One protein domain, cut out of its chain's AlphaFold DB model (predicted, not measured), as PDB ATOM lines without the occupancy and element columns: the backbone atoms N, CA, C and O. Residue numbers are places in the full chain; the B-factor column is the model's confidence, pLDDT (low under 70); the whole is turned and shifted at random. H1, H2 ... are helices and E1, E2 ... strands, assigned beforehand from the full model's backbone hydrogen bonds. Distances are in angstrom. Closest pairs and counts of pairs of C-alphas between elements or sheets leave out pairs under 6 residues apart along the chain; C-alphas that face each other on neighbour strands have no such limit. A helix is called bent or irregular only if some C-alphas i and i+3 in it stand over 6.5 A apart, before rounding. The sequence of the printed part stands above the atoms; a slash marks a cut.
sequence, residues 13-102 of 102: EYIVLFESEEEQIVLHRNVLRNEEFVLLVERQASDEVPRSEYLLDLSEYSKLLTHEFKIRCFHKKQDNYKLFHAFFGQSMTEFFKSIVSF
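This is residues 13 to 102 of the 102 residues of an uncharacterized protein of Alteromonas macleodii (UniProt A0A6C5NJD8). A twisted sheet of four antiparallel strands makes one wall, with helices over one of its faces: the first arm of the bent helix H1 covers E3 and H2 covers E1, while the second arm of H1 turns off and grazes the sheet at its E1 edge. H3 packs on H1a and H2, away from the sheet. The printed part has 90 residues, with four named strands and then three named helices, E1 E2 E3 E4 H1 H2 H3; the sheet's order is E1 - E2 - E3 - E4, and the class is mixed, helices and strands. The whole is compact, with a radius of gyration of the C-alphas of 13.2 A and spans of 38 by 31 by 23 A.

E1, residues 13 to 19, begins with C-alpha 13 at (153.487, 235.476, 216.090) and is 17.2 A long. E2, residues 23 to 30, measures 23.0 A, E3, residues 35 to 42, 22.9 A, and E4, residues 52 to 57, 16.0 A. H1, residues 58 to 77, was assigned as one helix by its hydrogen bonds but is bent: C-alphas 66 and 69 are 7.7 A apart. Its arms are H1a, residues 58 to 66, 15.4 A, and H1b, residues 69 to 77, 12.5 A; H1a is irregular, with C-alphas 59 and 62 7.4 A apart. H2, residues 81 to 88, is 10.6 A long; H3, residues 92 to 100, is 12.9 A long and ends with C-alpha 100 at (157.022, 212.210, 218.537).

The strands form a meander, each the antiparallel neighbour of the one before, in three hairpins. Within hydrogen-bond range are N 15 and O 27, 2.9 A, between E1 and E2; N 26 and O 39, 2.9 A, between E2 and E3; and N 38 and O 56, 2.8 A, between E3 and E4. H1a is on the sheet at a height over the sheet of 8.6 A and runs along the strands, at 27 degrees to E3 on the local plane; the closest C-alphas of H1a and E3 are those of Leu 58 and Phe 37, 6.6 A apart. H2 is on the same face, over E1. H1a and H1b are about perpendicular, at 78 degrees. H3 touches H1a, with the closest C-alphas, of Ile 99 and Ser 62, 5.9 A apart. H3 also touches H2, where the closest C-alphas, of Met 92 and Phe 84, are 7.1 A apart. Every O i to N i+4 pair is within hydrogen-bond range in H1b, H2 and H3; in H1a 0 of 5 are, beside 5 of 6 O i to N i+3 pairs.

The C-alphas farthest apart, of Ser 46 and Ser 101, are 39.1 A apart. The printed part has no cut and no long link. Mean pLDDT of the printed part is 84.1, and residues 44 to 52 and 101 to 102 are under 70.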
ATOM      1  N   GLU A  13     152.134 235.755 216.543       88.25
ATOM      2  CA  GLU A  13     153.487 235.476 216.090       88.25
ATOM      3  C   GLU A  13     153.420 234.440 214.969       88.25
ATOM      4  O   GLU A  13     152.573 233.543 214.983       88.25
ATOM      5  N   TYR A  14     154.326 234.527 213.996       88.88
ATOM      6  CA  TYR A  14     154.477 233.474 213.000       88.88
ATOM      7  C   TYR A  14     155.942 233.199 212.675       88.88
ATOM      8  O   TYR A  14     156.800 234.079 212.772       88.88
ATOM      9  N   ILE A  15     156.223 231.967 212.263       90.19
ATOM     10  CA  ILE A  15     157.523 231.559 211.738       90.19
ATOM     11  C   ILE A  15     157.342 230.691 210.498       90.19
ATOM     12  O   ILE A  15     156.571 229.732 210.484       90.19
ATOM     13  N   VAL A  16     158.088 231.022 209.447       91.44
ATOM     14  CA  VAL A  16     158.162 230.202 208.236       91.44
ATOM     15  C   VAL A  16     159.071 229.010 208.524       91.44
ATOM     16  O   VAL A  16     160.283 229.154 208.675       91.44
ATOM     17  N   LEU A  17     158.480 227.821 208.610       92.44
ATOM     18  CA  LEU A  17     159.201 226.565 208.803       92.44
ATOM     19  C   LEU A  17     159.873 226.107 207.502       92.44
ATOM     20  O   LEU A  17     160.982 225.564 207.522       92.44
ATOM     21  N   PHE A  18     159.210 226.338 206.372       93.31
ATOM     22  CA  PHE A  18     159.706 226.005 205.043       93.31
ATOM     23  C   PHE A  18     159.020 226.871 203.986       93.31
ATOM     24  O   PHE A  18     157.833 227.163 204.100       93.31
ATOM     25  N   GLU A  19     159.759 227.242 202.944       91.25
ATOM     26  CA  GLU A  19     159.210 227.913 201.771       91.25
ATOM     27  C   GLU A  19     159.976 227.498 200.510       91.25
ATOM     28  O   GLU A  19     161.211 227.410 200.502       91.25
ATOM     29  N   SER A  20     159.224 227.237 199.449       88.94
ATOM     30  CA  SER A  20     159.685 227.005 198.086       88.94
ATOM     31  C   SER A  20     158.713 227.663 197.097       88.94
ATOM     32  O   SER A  20     157.723 228.275 197.497       88.94
ATOM     33  N   GLU A  21     158.979 227.538 195.795       84.81
ATOM     34  CA  GLU A  21     158.051 228.008 194.754       84.81
ATOM     35  C   GLU A  21     156.694 227.283 194.808       84.81
ATOM     36  O   GLU A  21     155.670 227.870 194.460       84.81
ATOM     37  N   GLU A  22     156.677 226.035 195.282       84.56
ATOM     38  CA  GLU A  22     155.510 225.149 195.237       84.56
ATOM     39  C   GLU A  22     154.878 224.893 196.610       84.56
ATOM     40  O   GLU A  22     153.827 224.270 196.709       84.56
ATOM     41  N   GLU A  23     155.503 225.327 197.703       87.69
ATOM     42  CA  GLU A  23     155.039 224.964 199.039       87.69
ATOM     43  C   GLU A  23     155.471 225.976 200.097       87.69
ATOM     44  O   GLU A  23     156.593 226.482 200.079       87.69
ATOM     45  N   GLN A  24     154.598 226.215 201.071       90.44
ATOM     46  CA  GLN A  24     154.896 227.005 202.253       90.44
ATOM     47  C   GLN A  24     154.368 226.308 203.509       90.44
ATOM     48  O   GLN A  24     153.242 225.819 203.537       90.44
ATOM     49  N   ILE A  25     155.185 226.283 204.558       91.75
ATOM     50  CA  ILE A  25     154.817 225.778 205.880       91.75
ATOM     51  C   ILE A  25     155.063 226.900 206.878       91.75
ATOM     52  O   ILE A  25     156.213 227.298 207.086       91.75
ATOM     53  N   VAL A  26     154.005 227.402 207.504       91.31
ATOM     54  CA  VAL A  26     154.071 228.503 208.471       91.31
ATOM     55  C   VAL A  26     153.430 228.054 209.768       91.31
ATOM     56  O   VAL A  26     152.336 227.510 209.757       91.31
ATOM     57  N   LEU A  27     154.092 228.276 210.896       89.81
ATOM     58  CA  LEU A  27     153.457 228.107 212.196       89.81
ATOM     59  C   LEU A  27     152.979 229.468 212.682       89.81
ATOM     60  O   LEU A  27     153.769 230.410 212.732       89.81
ATOM     61  N   HIS A  28     151.703 229.545 213.037       89.06
ATOM     62  CA  HIS A  28     151.062 230.703 213.640       89.06
ATOM     63  C   HIS A  28     150.782 230.414 215.111       89.06
ATOM     64  O   HIS A  28     150.315 229.333 215.469       89.06
ATOM     65  N   ARG A  29     151.047 231.398 215.964       86.88
ATOM     66  CA  ARG A  29     150.797 231.335 217.400       86.88
ATOM     67  C   ARG A  29     150.092 232.603 217.842       86.88
ATOM     68  O   ARG A  29     150.611 233.692 217.643       86.88
ATOM     69  N   ASN A  30     148.956 232.458 218.509       86.38
ATOM     70  CA  ASN A  30     148.332 233.532 219.257       86.38
ATOM     71  C   ASN A  30     148.671 233.395 220.750       86.38
ATOM     72  O   ASN A  30     148.119 232.537 221.444       86.38
ATOM     73  N   VAL A  31     149.555 234.252 221.263       82.06
ATOM     74  CA  VAL A  31     150.016 234.193 222.662       82.06
ATOM     75  C   VAL A  31     148.931 234.571 223.672       82.06
ATOM     76  O   VAL A  31     148.960 234.088 224.800       82.06
ATOM     77  N   LEU A  32     147.948 235.396 223.291       84.00
ATOM     78  CA  LEU A  32     146.860 235.798 224.193       84.00
ATOM     79  C   LEU A  32     145.790 234.715 224.335       84.00
ATOM     80  O   LEU A  32     145.199 234.572 225.404       84.00
ATOM     81  N   ARG A  33     145.525 233.977 223.256       82.12
ATOM     82  CA  ARG A  33     144.532 232.895 223.222       82.12
ATOM     83  C   ARG A  33     145.123 231.529 223.543       82.12
ATOM     84  O   ARG A  33     144.364 230.590 223.749       82.12
ATOM     85  N   ASN A  34     146.453 231.434 223.629       80.62
ATOM     86  CA  ASN A  34     147.175 230.171 223.752       80.62
ATOM     87  C   ASN A  34     146.769 229.185 222.640       80.62
ATOM     88  O   ASN A  34     146.535 228.002 222.885       80.62
ATOM     89  N   GLU A  35     146.640 229.710 221.423       82.44
ATOM     90  CA  GLU A  35     146.288 228.955 220.222       82.44
ATOM     91  C   GLU A  35     147.522 228.878 219.329       82.44
ATOM     92  O   GLU A  35     148.194 229.884 219.102       82.44
ATOM     93  N   GLU A  36     147.827 227.699 218.803       86.75
ATOM     94  CA  GLU A  36     148.827 227.549 217.753       86.75
ATOM     95  C   GLU A  36     148.325 226.593 216.680       86.75
ATOM     96  O   GLU A  36     147.615 225.626 216.969       86.75
ATOM     97  N   PHE A  37     148.679 226.894 215.438       86.00
ATOM     98  CA  PHE A  37     148.375 226.051 214.300       86.00
ATOM     99  C   PHE A  37     149.468 226.153 213.245       86.00
ATOM    100  O   PHE A  37     150.146 227.172 213.098       86.00
ATOM    101  N   VAL A  38     149.623 225.085 212.475       85.81
ATOM    102  CA  VAL A  38     150.509 225.050 211.317       85.81
ATOM    103  C   VAL A  38     149.667 225.173 210.068       85.81
ATOM    104  O   VAL A  38     148.766 224.380 209.829       85.81
ATOM    105  N   LEU A  39     150.017 226.152 209.257       86.25
ATOM    106  CA  LEU A  39     149.500 226.379 207.932       86.25
ATOM    107  C   LEU A  39     150.405 225.682 206.910       86.25
ATOM    108  O   LEU A  39     151.573 226.045 206.754       86.25
ATOM    109  N   LEU A  40     149.867 224.683 206.216       86.50
ATOM    110  CA  LEU A  40     150.498 224.015 205.078       86.50
ATOM    111  C   LEU A  40     149.816 224.482 203.797       86.50
ATOM    112  O   LEU A  40     148.611 224.291 203.630       86.50
ATOM    113  N   VAL A  41     150.597 225.068 202.900       85.06
ATOM    114  CA  VAL A  41     150.119 225.633 201.641       85.06
ATOM    115  C   VAL A  41     150.862 224.982 200.488       85.06
ATOM    116  O   VAL A  41     152.074 225.146 200.380       85.06
ATOM    117  N   GLU A  42     150.148 224.309 199.588       80.50
ATOM    118  CA  GLU A  42     150.707 223.857 198.308       80.50
ATOM    119  C   GLU A  42     150.323 224.845 197.192       80.50
ATOM    120  O   GLU A  42     149.145 225.122 196.931       80.50
ATOM    121  N   ARG A  43     151.337 225.395 196.522       72.38
ATOM    122  CA  ARG A  43     151.228 226.309 195.381       72.38
ATOM    123  C   ARG A  43     151.577 225.540 194.107       72.38
ATOM    124  O   ARG A  43     152.599 224.871 194.041       72.38
ATOM    125  N   GLN A  44     150.744 225.620 193.073       61.59
ATOM    126  CA  GLN A  44     151.155 225.168 191.741       61.59
ATOM    127  C   GLN A  44     151.692 226.348 190.944       61.59
ATOM    128  O   GLN A  44     151.187 227.461 191.065       61.59
ATOM    129  N   ALA A  45     152.666 226.077 190.076       58.22
ATOM    130  CA  ALA A  45     153.308 227.063 189.210       58.22
ATOM    131  C   ALA A  45     152.355 227.801 188.238       58.22
ATOM    132  O   ALA A  45     152.826 228.648 187.482       58.22
ATOM    133  N   SER A  46     151.048 227.486 188.213       61.72
ATOM    134  CA  SER A  46     150.107 228.009 187.214       61.72
ATOM    135  C   SER A  46     149.038 228.990 187.688       61.72
ATOM    136  O   SER A  46     148.498 229.643 186.806       61.72
ATOM    137  N   ASP A  47     148.703 229.146 188.976       49.78
ATOM    138  CA  ASP A  47     147.514 229.948 189.328       49.78
ATOM    139  C   ASP A  47     147.615 230.725 190.649       49.78
ATOM    140  O   ASP A  47     148.155 230.257 191.649       49.78
ATOM    141  N   GLU A  48     147.027 231.924 190.630       55.56
ATOM    142  CA  GLU A  48     147.009 232.982 191.654       55.56
ATOM    143  C   GLU A  48     146.348 232.590 192.997       55.56
ATOM    144  O   GLU A  48     146.203 233.434 193.883       55.56
ATOM    145  N   VAL A  49     145.947 231.326 193.182       56.81
ATOM    146  CA  VAL A  49     145.234 230.839 194.373       56.81
ATOM    147  C   VAL A  49     145.847 229.517 194.859       56.81
ATOM    148  O   VAL A  49     145.928 228.567 194.076       56.81
ATOM    149  N   PRO A  50     146.259 229.411 196.141       59.84
ATOM    150  CA  PRO A  50     146.766 228.162 196.699       59.84
ATOM    151  C   PRO A  50     145.743 227.031 196.584       59.84
ATOM    152  O   PRO A  50     144.553 227.230 196.830       59.84
ATOM    153  N   ARG A  51     146.200 225.834 196.200       60.81
ATOM    154  CA  ARG A  51     145.293 224.723 195.869       60.81
ATOM    155  C   ARG A  51     144.760 224.012 197.111       60.81
ATOM    156  O   ARG A  51     143.668 223.446 197.074       60.81
ATOM    157  N   SER A  52     145.533 224.026 198.188       63.78
ATOM    158  CA  SER A  52     145.189 223.398 199.455       63.78
ATOM    159  C   SER A  52     145.808 224.195 200.599       63.78
ATOM    160  O   SER A  52     147.001 224.492 200.605       63.78
ATOM    161  N   GLU A  53     144.955 224.570 201.546       72.38
ATOM    162  CA  GLU A  53     145.339 225.153 202.821       72.38
ATOM    163  C   GLU A  53     144.957 224.137 203.897       72.38
ATOM    164  O   GLU A  53     143.775 223.825 204.065       72.38
ATOM    165  N   TYR A  54     145.948 223.569 204.583       76.62
ATOM    166  CA  TYR A  54     145.702 222.715 205.740       76.62
ATOM    167  C   TYR A  54     146.128 223.447 207.001       76.62
ATOM    168  O   TYR A  54     147.287 223.835 207.140       76.62
ATOM    169  N   LEU A  55     145.182 223.591 207.922       80.88
ATOM    170  CA  LEU A  55     145.422 224.056 209.277       80.88
ATOM    171  C   LEU A  55     145.578 222.824 210.161       80.88
ATOM    172  O   LEU A  55     144.632 222.054 210.299       80.88
ATOM    173  N   LEU A  56     146.770 222.624 210.712       81.25
ATOM    174  CA  LEU A  56     147.038 221.587 211.699       81.25
ATOM    175  C   LEU A  56     147.008 222.208 213.085       81.25
ATOM    176  O   LEU A  56     147.784 223.126 213.355       81.25
ATOM    177  N   ASP A  57     146.176 221.683 213.972       82.44
ATOM    178  CA  ASP A  57     146.302 221.989 215.394       82.44
ATOM    179  C   ASP A  57     147.438 221.173 216.045       82.44
ATOM    180  O   ASP A  57     148.076 220.323 215.414       82.44
ATOM    181  N   LEU A  58     147.689 221.424 217.331       77.25
ATOM    182  CA  LEU A  58     148.697 220.720 218.129       77.25
ATOM    183  C   LEU A  58     148.604 219.187 218.059       77.25
ATOM    184  O   LEU A  58     149.635 218.514 218.080       77.25
ATOM    185  N   SER A  59     147.397 218.624 217.966       80.00
ATOM    186  CA  SER A  59     147.194 217.170 217.901       80.00
ATOM    187  C   SER A  59     147.645 216.573 216.566       80.00
ATOM    188  O   SER A  59     147.966 215.386 216.472       80.00
ATOM    189  N   GLU A  60     147.743 217.406 215.532       85.38
ATOM    190  CA  GLU A  60     148.109 217.008 214.179       85.38
ATOM    191  C   GLU A  60     149.576 217.297 213.831       85.38
ATOM    192  O   GLU A  60     150.014 217.006 212.714       85.38
ATOM    193  N   TYR A  61     150.379 217.792 214.783       87.44
ATOM    194  CA  TYR A  61     151.800 218.106 214.563       87.44
ATOM    195  C   TYR A  61     152.625 216.895 214.116       87.44
ATOM    196  O   TYR A  61     153.651 217.066 213.462       87.44
ATOM    197  N   SER A  62     152.164 215.667 214.363       88.69
ATOM    198  CA  SER A  62     152.783 214.452 213.817       88.69
ATOM    199  C   SER A  62     152.932 214.484 212.287       88.69
ATOM    200  O   SER A  62     153.895 213.933 211.751       88.69
ATOM    201  N   LYS A  63     152.061 215.204 211.565       87.25
ATOM    202  CA  LYS A  63     152.166 215.390 210.109       87.25
ATOM    203  C   LYS A  63     153.416 216.182 209.701       87.25
ATOM    204  O   LYS A  63     153.993 215.889 208.652       87.25
ATOM    205  N   LEU A  64     153.913 217.093 210.550       88.81
ATOM    206  CA  LEU A  64     155.164 217.831 210.315       88.81
ATOM    207  C   LEU A  64     156.398 216.925 210.265       88.81
ATOM    208  O   LEU A  64     157.402 217.312 209.667       88.81
ATOM    209  N   LEU A  65     156.349 215.723 210.852       90.12
ATOM    210  CA  LEU A  65     157.474 214.780 210.818       90.12
ATOM    211  C   LEU A  65     157.839 214.391 209.381       90.12
ATOM    212  O   LEU A  65     159.013 214.246 209.050       90.12
ATOM    213  N   THR A  66     156.847 214.324 208.488       90.94
ATOM    214  CA  THR A  66     157.071 214.074 207.052       90.94
ATOM    215  C   THR A  66     157.817 215.219 206.352       90.94
ATOM    216  O   THR A  66     158.340 215.055 205.250       90.94
ATOM    217  N   HIS A  67     157.907 216.381 207.000       91.12
ATOM    218  CA  HIS A  67     158.538 217.598 206.505       91.12
ATOM    219  C   HIS A  67     159.827 217.961 207.261       91.12
ATOM    220  O   HIS A  67     160.504 218.923 206.890       91.12
ATOM    221  N   GLU A  68     160.217 217.185 208.276       93.56
ATOM    222  CA  GLU A  68     161.367 217.477 209.138       93.56
ATOM    223  C   GLU A  68     162.651 217.721 208.334       93.56
ATOM    224  O   GLU A  68     163.348 218.719 208.538       93.56
ATOM    225  N   PHE A  69     162.961 216.826 207.393       92.94
ATOM    226  CA  PHE A  69     164.198 216.910 206.618       92.94
ATOM    227  C   PHE A  69     164.289 218.219 205.819       92.94
ATOM    228  O   PHE A  69     165.312 218.906 205.867       92.94
ATOM    229  N   LYS A  70     163.210 218.610 205.128       93.75
ATOM    230  CA  LYS A  70     163.197 219.838 204.319       93.75
ATOM    231  C   LYS A  70     163.218 221.102 205.180       93.75
ATOM    232  O   LYS A  70     163.977 222.016 204.860       93.75
ATOM    233  N   ILE A  71     162.507 221.121 206.312       93.38
ATOM    234  CA  ILE A  71     162.534 222.226 207.289       93.38
ATOM    235  C   ILE A  71     163.960 222.434 207.821       93.38
ATOM    236  O   ILE A  71     164.478 223.558 207.825       93.38
ATOM    237  N   ARG A  72     164.647 221.341 208.189       93.31
ATOM    238  CA  ARG A  72     166.048 221.378 208.640       93.31
ATOM    239  C   ARG A  72     166.982 221.924 207.572       93.31
ATOM    240  O   ARG A  72     167.827 222.763 207.882       93.31
ATOM    241  N   CYS A  73     166.851 221.452 206.335       93.12
ATOM    242  CA  CYS A  73     167.667 221.925 205.220       93.12
ATOM    243  C   CYS A  73     167.429 223.409 204.918       93.12
ATOM    244  O   CYS A  73     168.394 224.125 204.652       93.12
ATOM    245  N   PHE A  74     166.182 223.874 204.984       94.19
ATOM    246  CA  PHE A  74     165.817 225.271 204.758       94.19
ATOM    247  C   PHE A  74     166.469 226.199 205.789       94.19
ATOM    248  O   PHE A  74     167.219 227.101 205.416       94.19
ATOM    249  N   HIS A  75     166.315 225.898 207.079       91.44
ATOM    250  CA  HIS A  75     166.925 226.696 208.147       91.44
ATOM    251  C   HIS A  75     168.455 226.643 208.132       91.44
ATOM    252  O   HIS A  75     169.100 227.635 208.468       91.44
ATOM    253  N   LYS A  76     169.044 225.523 207.680       91.19
ATOM    254  CA  LYS A  76     170.493 225.426 207.457       91.19
ATOM    255  C   LYS A  76     170.978 226.391 206.392       91.19
ATOM    256  O   LYS A  76     171.992 227.048 206.585       91.19
ATOM    257  N   LYS A  77     170.283 226.430 205.253       90.62
ATOM    258  CA  LYS A  77     170.661 227.265 204.108       90.62
ATOM    259  C   LYS A  77     170.545 228.752 204.426       90.62
ATOM    260  O   LYS A  77     171.355 229.524 203.933       90.62
ATOM    261  N   GLN A  78     169.560 229.132 205.237       87.50
ATOM    262  CA  GLN A  78     169.334 230.525 205.614       87.50
ATOM    263  C   GLN A  78     170.098 230.973 206.873       87.50
ATOM    264  O   GLN A  78     169.988 232.131 207.249       87.50
ATOM    265  N   ASP A  79     170.840 230.078 207.538       86.75
ATOM    266  CA  ASP A  79     171.472 230.328 208.848       86.75
ATOM    267  C   ASP A  79     170.482 230.827 209.933       86.75
ATOM    268  O   ASP A  79     170.820 231.554 210.866       86.75
ATOM    269  N   ASN A  80     169.220 230.390 209.836       87.44
ATOM    270  CA  ASN A  80     168.098 230.899 210.636       87.44
ATOM    271  C   ASN A  80     167.765 230.040 211.868       87.44
ATOM    272  O   ASN A  80     166.703 230.175 212.475       87.44
ATOM    273  N   TYR A  81     168.681 229.174 212.309       85.38
ATOM    274  CA  TYR A  81     168.470 228.349 213.506       85.38
ATOM    275  C   TYR A  81     168.278 229.164 214.789       85.38
ATOM    276  O   TYR A  81     167.572 228.721 215.693       85.38
ATOM    277  N   LYS A  82     168.885 230.354 214.874       86.69
ATOM    278  CA  LYS A  82     168.708 231.254 216.024       86.69
ATOM    279  C   LYS A  82     167.287 231.801 216.102       86.69
ATOM    280  O   LYS A  82     166.748 231.882 217.198       86.69
ATOM    281  N   LEU A  83     166.684 232.129 214.957       87.69
ATOM    282  CA  LEU A  83     165.298 232.587 214.888       87.69
ATOM    283  C   LEU A  83     164.345 231.470 215.316       87.69
ATOM    284  O   LEU A  83     163.481 231.695 216.157       87.69
ATOM    285  N   PHE A  84     164.571 230.252 214.817       90.38
ATOM    286  CA  PHE A  84     163.814 229.078 215.246       90.38
ATOM    287  C   PHE A  84     163.900 228.883 216.765       90.38
ATOM    288  O   PHE A  84     162.882 228.772 217.441       90.38
ATOM    289  N   HIS A  85     165.114 228.892 217.322       89.31
ATOM    290  CA  HIS A  85     165.303 228.729 218.761       89.31
ATOM    291  C   HIS A  85     164.643 229.855 219.569       89.31
ATOM    292  O   HIS A  85     164.072 229.591 220.621       89.31
ATOM    293  N   ALA A  86     164.705 231.102 219.099       88.06
ATOM    294  CA  ALA A  86     164.048 232.227 219.759       88.06
ATOM    295  C   ALA A  86     162.518 232.080 219.762       88.06
ATOM    296  O   ALA A  86     161.891 232.363 220.776       88.06
ATOM    297  N   PHE A  87     161.934 231.586 218.666       88.00
ATOM    298  CA  PHE A  87     160.490 231.398 218.533       88.00
ATOM    299  C   PHE A  87     159.958 230.228 219.377       88.00
ATOM    300  O   PHE A  87     158.915 230.328 220.028       88.00
ATOM    301  N   PHE A  88     160.656 229.090 219.365       87.06
ATOM    302  CA  PHE A  88     160.200 227.870 220.043       87.06
ATOM    303  C   PHE A  88     160.748 227.705 221.462       87.06
ATOM    304  O   PHE A  88     160.271 226.840 222.190       87.06
ATOM    305  N   GLY A  89     161.758 228.484 221.856       89.38
ATOM    306  CA  GLY A  89     162.457 228.312 223.134       89.38
ATOM    307  C   GLY A  89     163.259 227.008 223.236       89.38
ATOM    308  O   GLY A  89     163.714 226.658 224.320       89.38
ATOM    309  N   GLN A  90     163.424 226.286 222.126       91.69
ATOM    310  CA  GLN A  90     164.103 224.995 222.054       91.69
ATOM    311  C   GLN A  90     164.780 224.813 220.695       91.69
ATOM    312  O   GLN A  90     164.442 225.468 219.704       91.69
ATOM    313  N   SER A  91     165.746 223.902 220.623       92.19
ATOM    314  CA  SER A  91     166.366 223.543 219.352       92.19
ATOM    315  C   SER A  91     165.375 222.823 218.434       92.19
ATOM    316  O   SER A  91     164.447 222.146 218.873       92.19
ATOM    317  N   MET A  92     165.622 222.883 217.126       91.88
ATOM    318  CA  MET A  92     164.828 222.146 216.137       91.88
ATOM    319  C   MET A  92     164.817 220.632 216.398       91.88
ATOM    320  O   MET A  92     163.834 219.956 216.125       91.88
ATOM    321  N   THR A  93     165.896 220.088 216.966       91.75
ATOM    322  CA  THR A  93     165.949 218.676 217.361       91.75
ATOM    323  C   THR A  93     165.051 218.361 218.547       91.75
ATOM    324  O   THR A  93     164.422 217.308 218.541       91.75
ATOM    325  N   GLU A  94     164.979 219.239 219.542       93.69
ATOM    326  CA  GLU A  94     164.058 219.078 220.670       93.69
ATOM    327  C   GLU A  94     162.606 219.229 220.218       93.69
ATOM    328  O   GLU A  94     161.792 218.376 220.553       93.69
ATOM    329  N   PHE A  95     162.321 220.205 219.352       91.50
ATOM    330  CA  PHE A  95     160.993 220.400 218.769       91.50
ATOM    331  C   PHE A  95     160.474 219.154 218.036       91.50
ATOM    332  O   PHE A  95     159.400 218.650 218.345       91.50
ATOM    333  N   PHE A  96     161.236 218.584 217.097       91.38
ATOM    334  CA  PHE A  96     160.764 217.380 216.400       91.38
ATOM    335  C   PHE A  96     160.675 216.158 217.327       91.38
ATOM    336  O   PHE A  96     159.786 215.326 217.157       91.38
ATOM    337  N   LYS A  97     161.528 216.062 218.357       91.25
ATOM    338  CA  LYS A  97     161.395 215.020 219.389       91.25
ATOM    339  C   LYS A  97     160.137 215.189 220.238       91.25
ATOM    340  O   LYS A  97     159.531 214.177 220.591       91.25
ATOM    341  N   SER A  98     159.743 216.422 220.569       88.31
ATOM    342  CA  SER A  98     158.531 216.669 221.352       88.31
ATOM    343  C   SER A  98     157.289 216.242 220.580       88.31
ATOM    344  O   SER A  98     156.422 215.623 221.176       88.31
ATOM    345  N   ILE A  99     157.253 216.451 219.259       87.31
ATOM    346  CA  ILE A  99     156.154 215.982 218.395       87.31
ATOM    347  C   ILE A  99     155.981 214.456 218.459       87.31
ATOM    348  O   ILE A  99     154.858 213.971 218.518       87.31
ATOM    349  N   VAL A 100     157.075 213.688 218.461       78.31
ATOM    350  CA  VAL A 100     157.022 212.210 218.537       78.31
ATOM    351  C   VAL A 100     156.601 211.715 219.927       78.31
ATOM    352  O   VAL A 100     156.179 210.572 220.072       78.31
ATOM    353  N   SER A 101     156.756 212.550 220.955       66.81
ATOM    354  CA  SER A 101     156.500 212.185 222.353       66.81
ATOM    355  C   SER A 101     155.061 212.469 222.815       66.81
ATOM    356  O   SER A 101     154.769 212.220 223.984       66.81
ATOM    357  N   PHE A 102     154.205 213.003 221.933       57.16
ATOM    358  CA  PHE A 102     152.777 213.249 222.170       57.16
ATOM    359  C   PHE A 102     151.904 212.029 221.853       57.16
ATOM    360  O   PHE A 102     152.244 211.273 220.914       57.16
TER     361      PHE A 102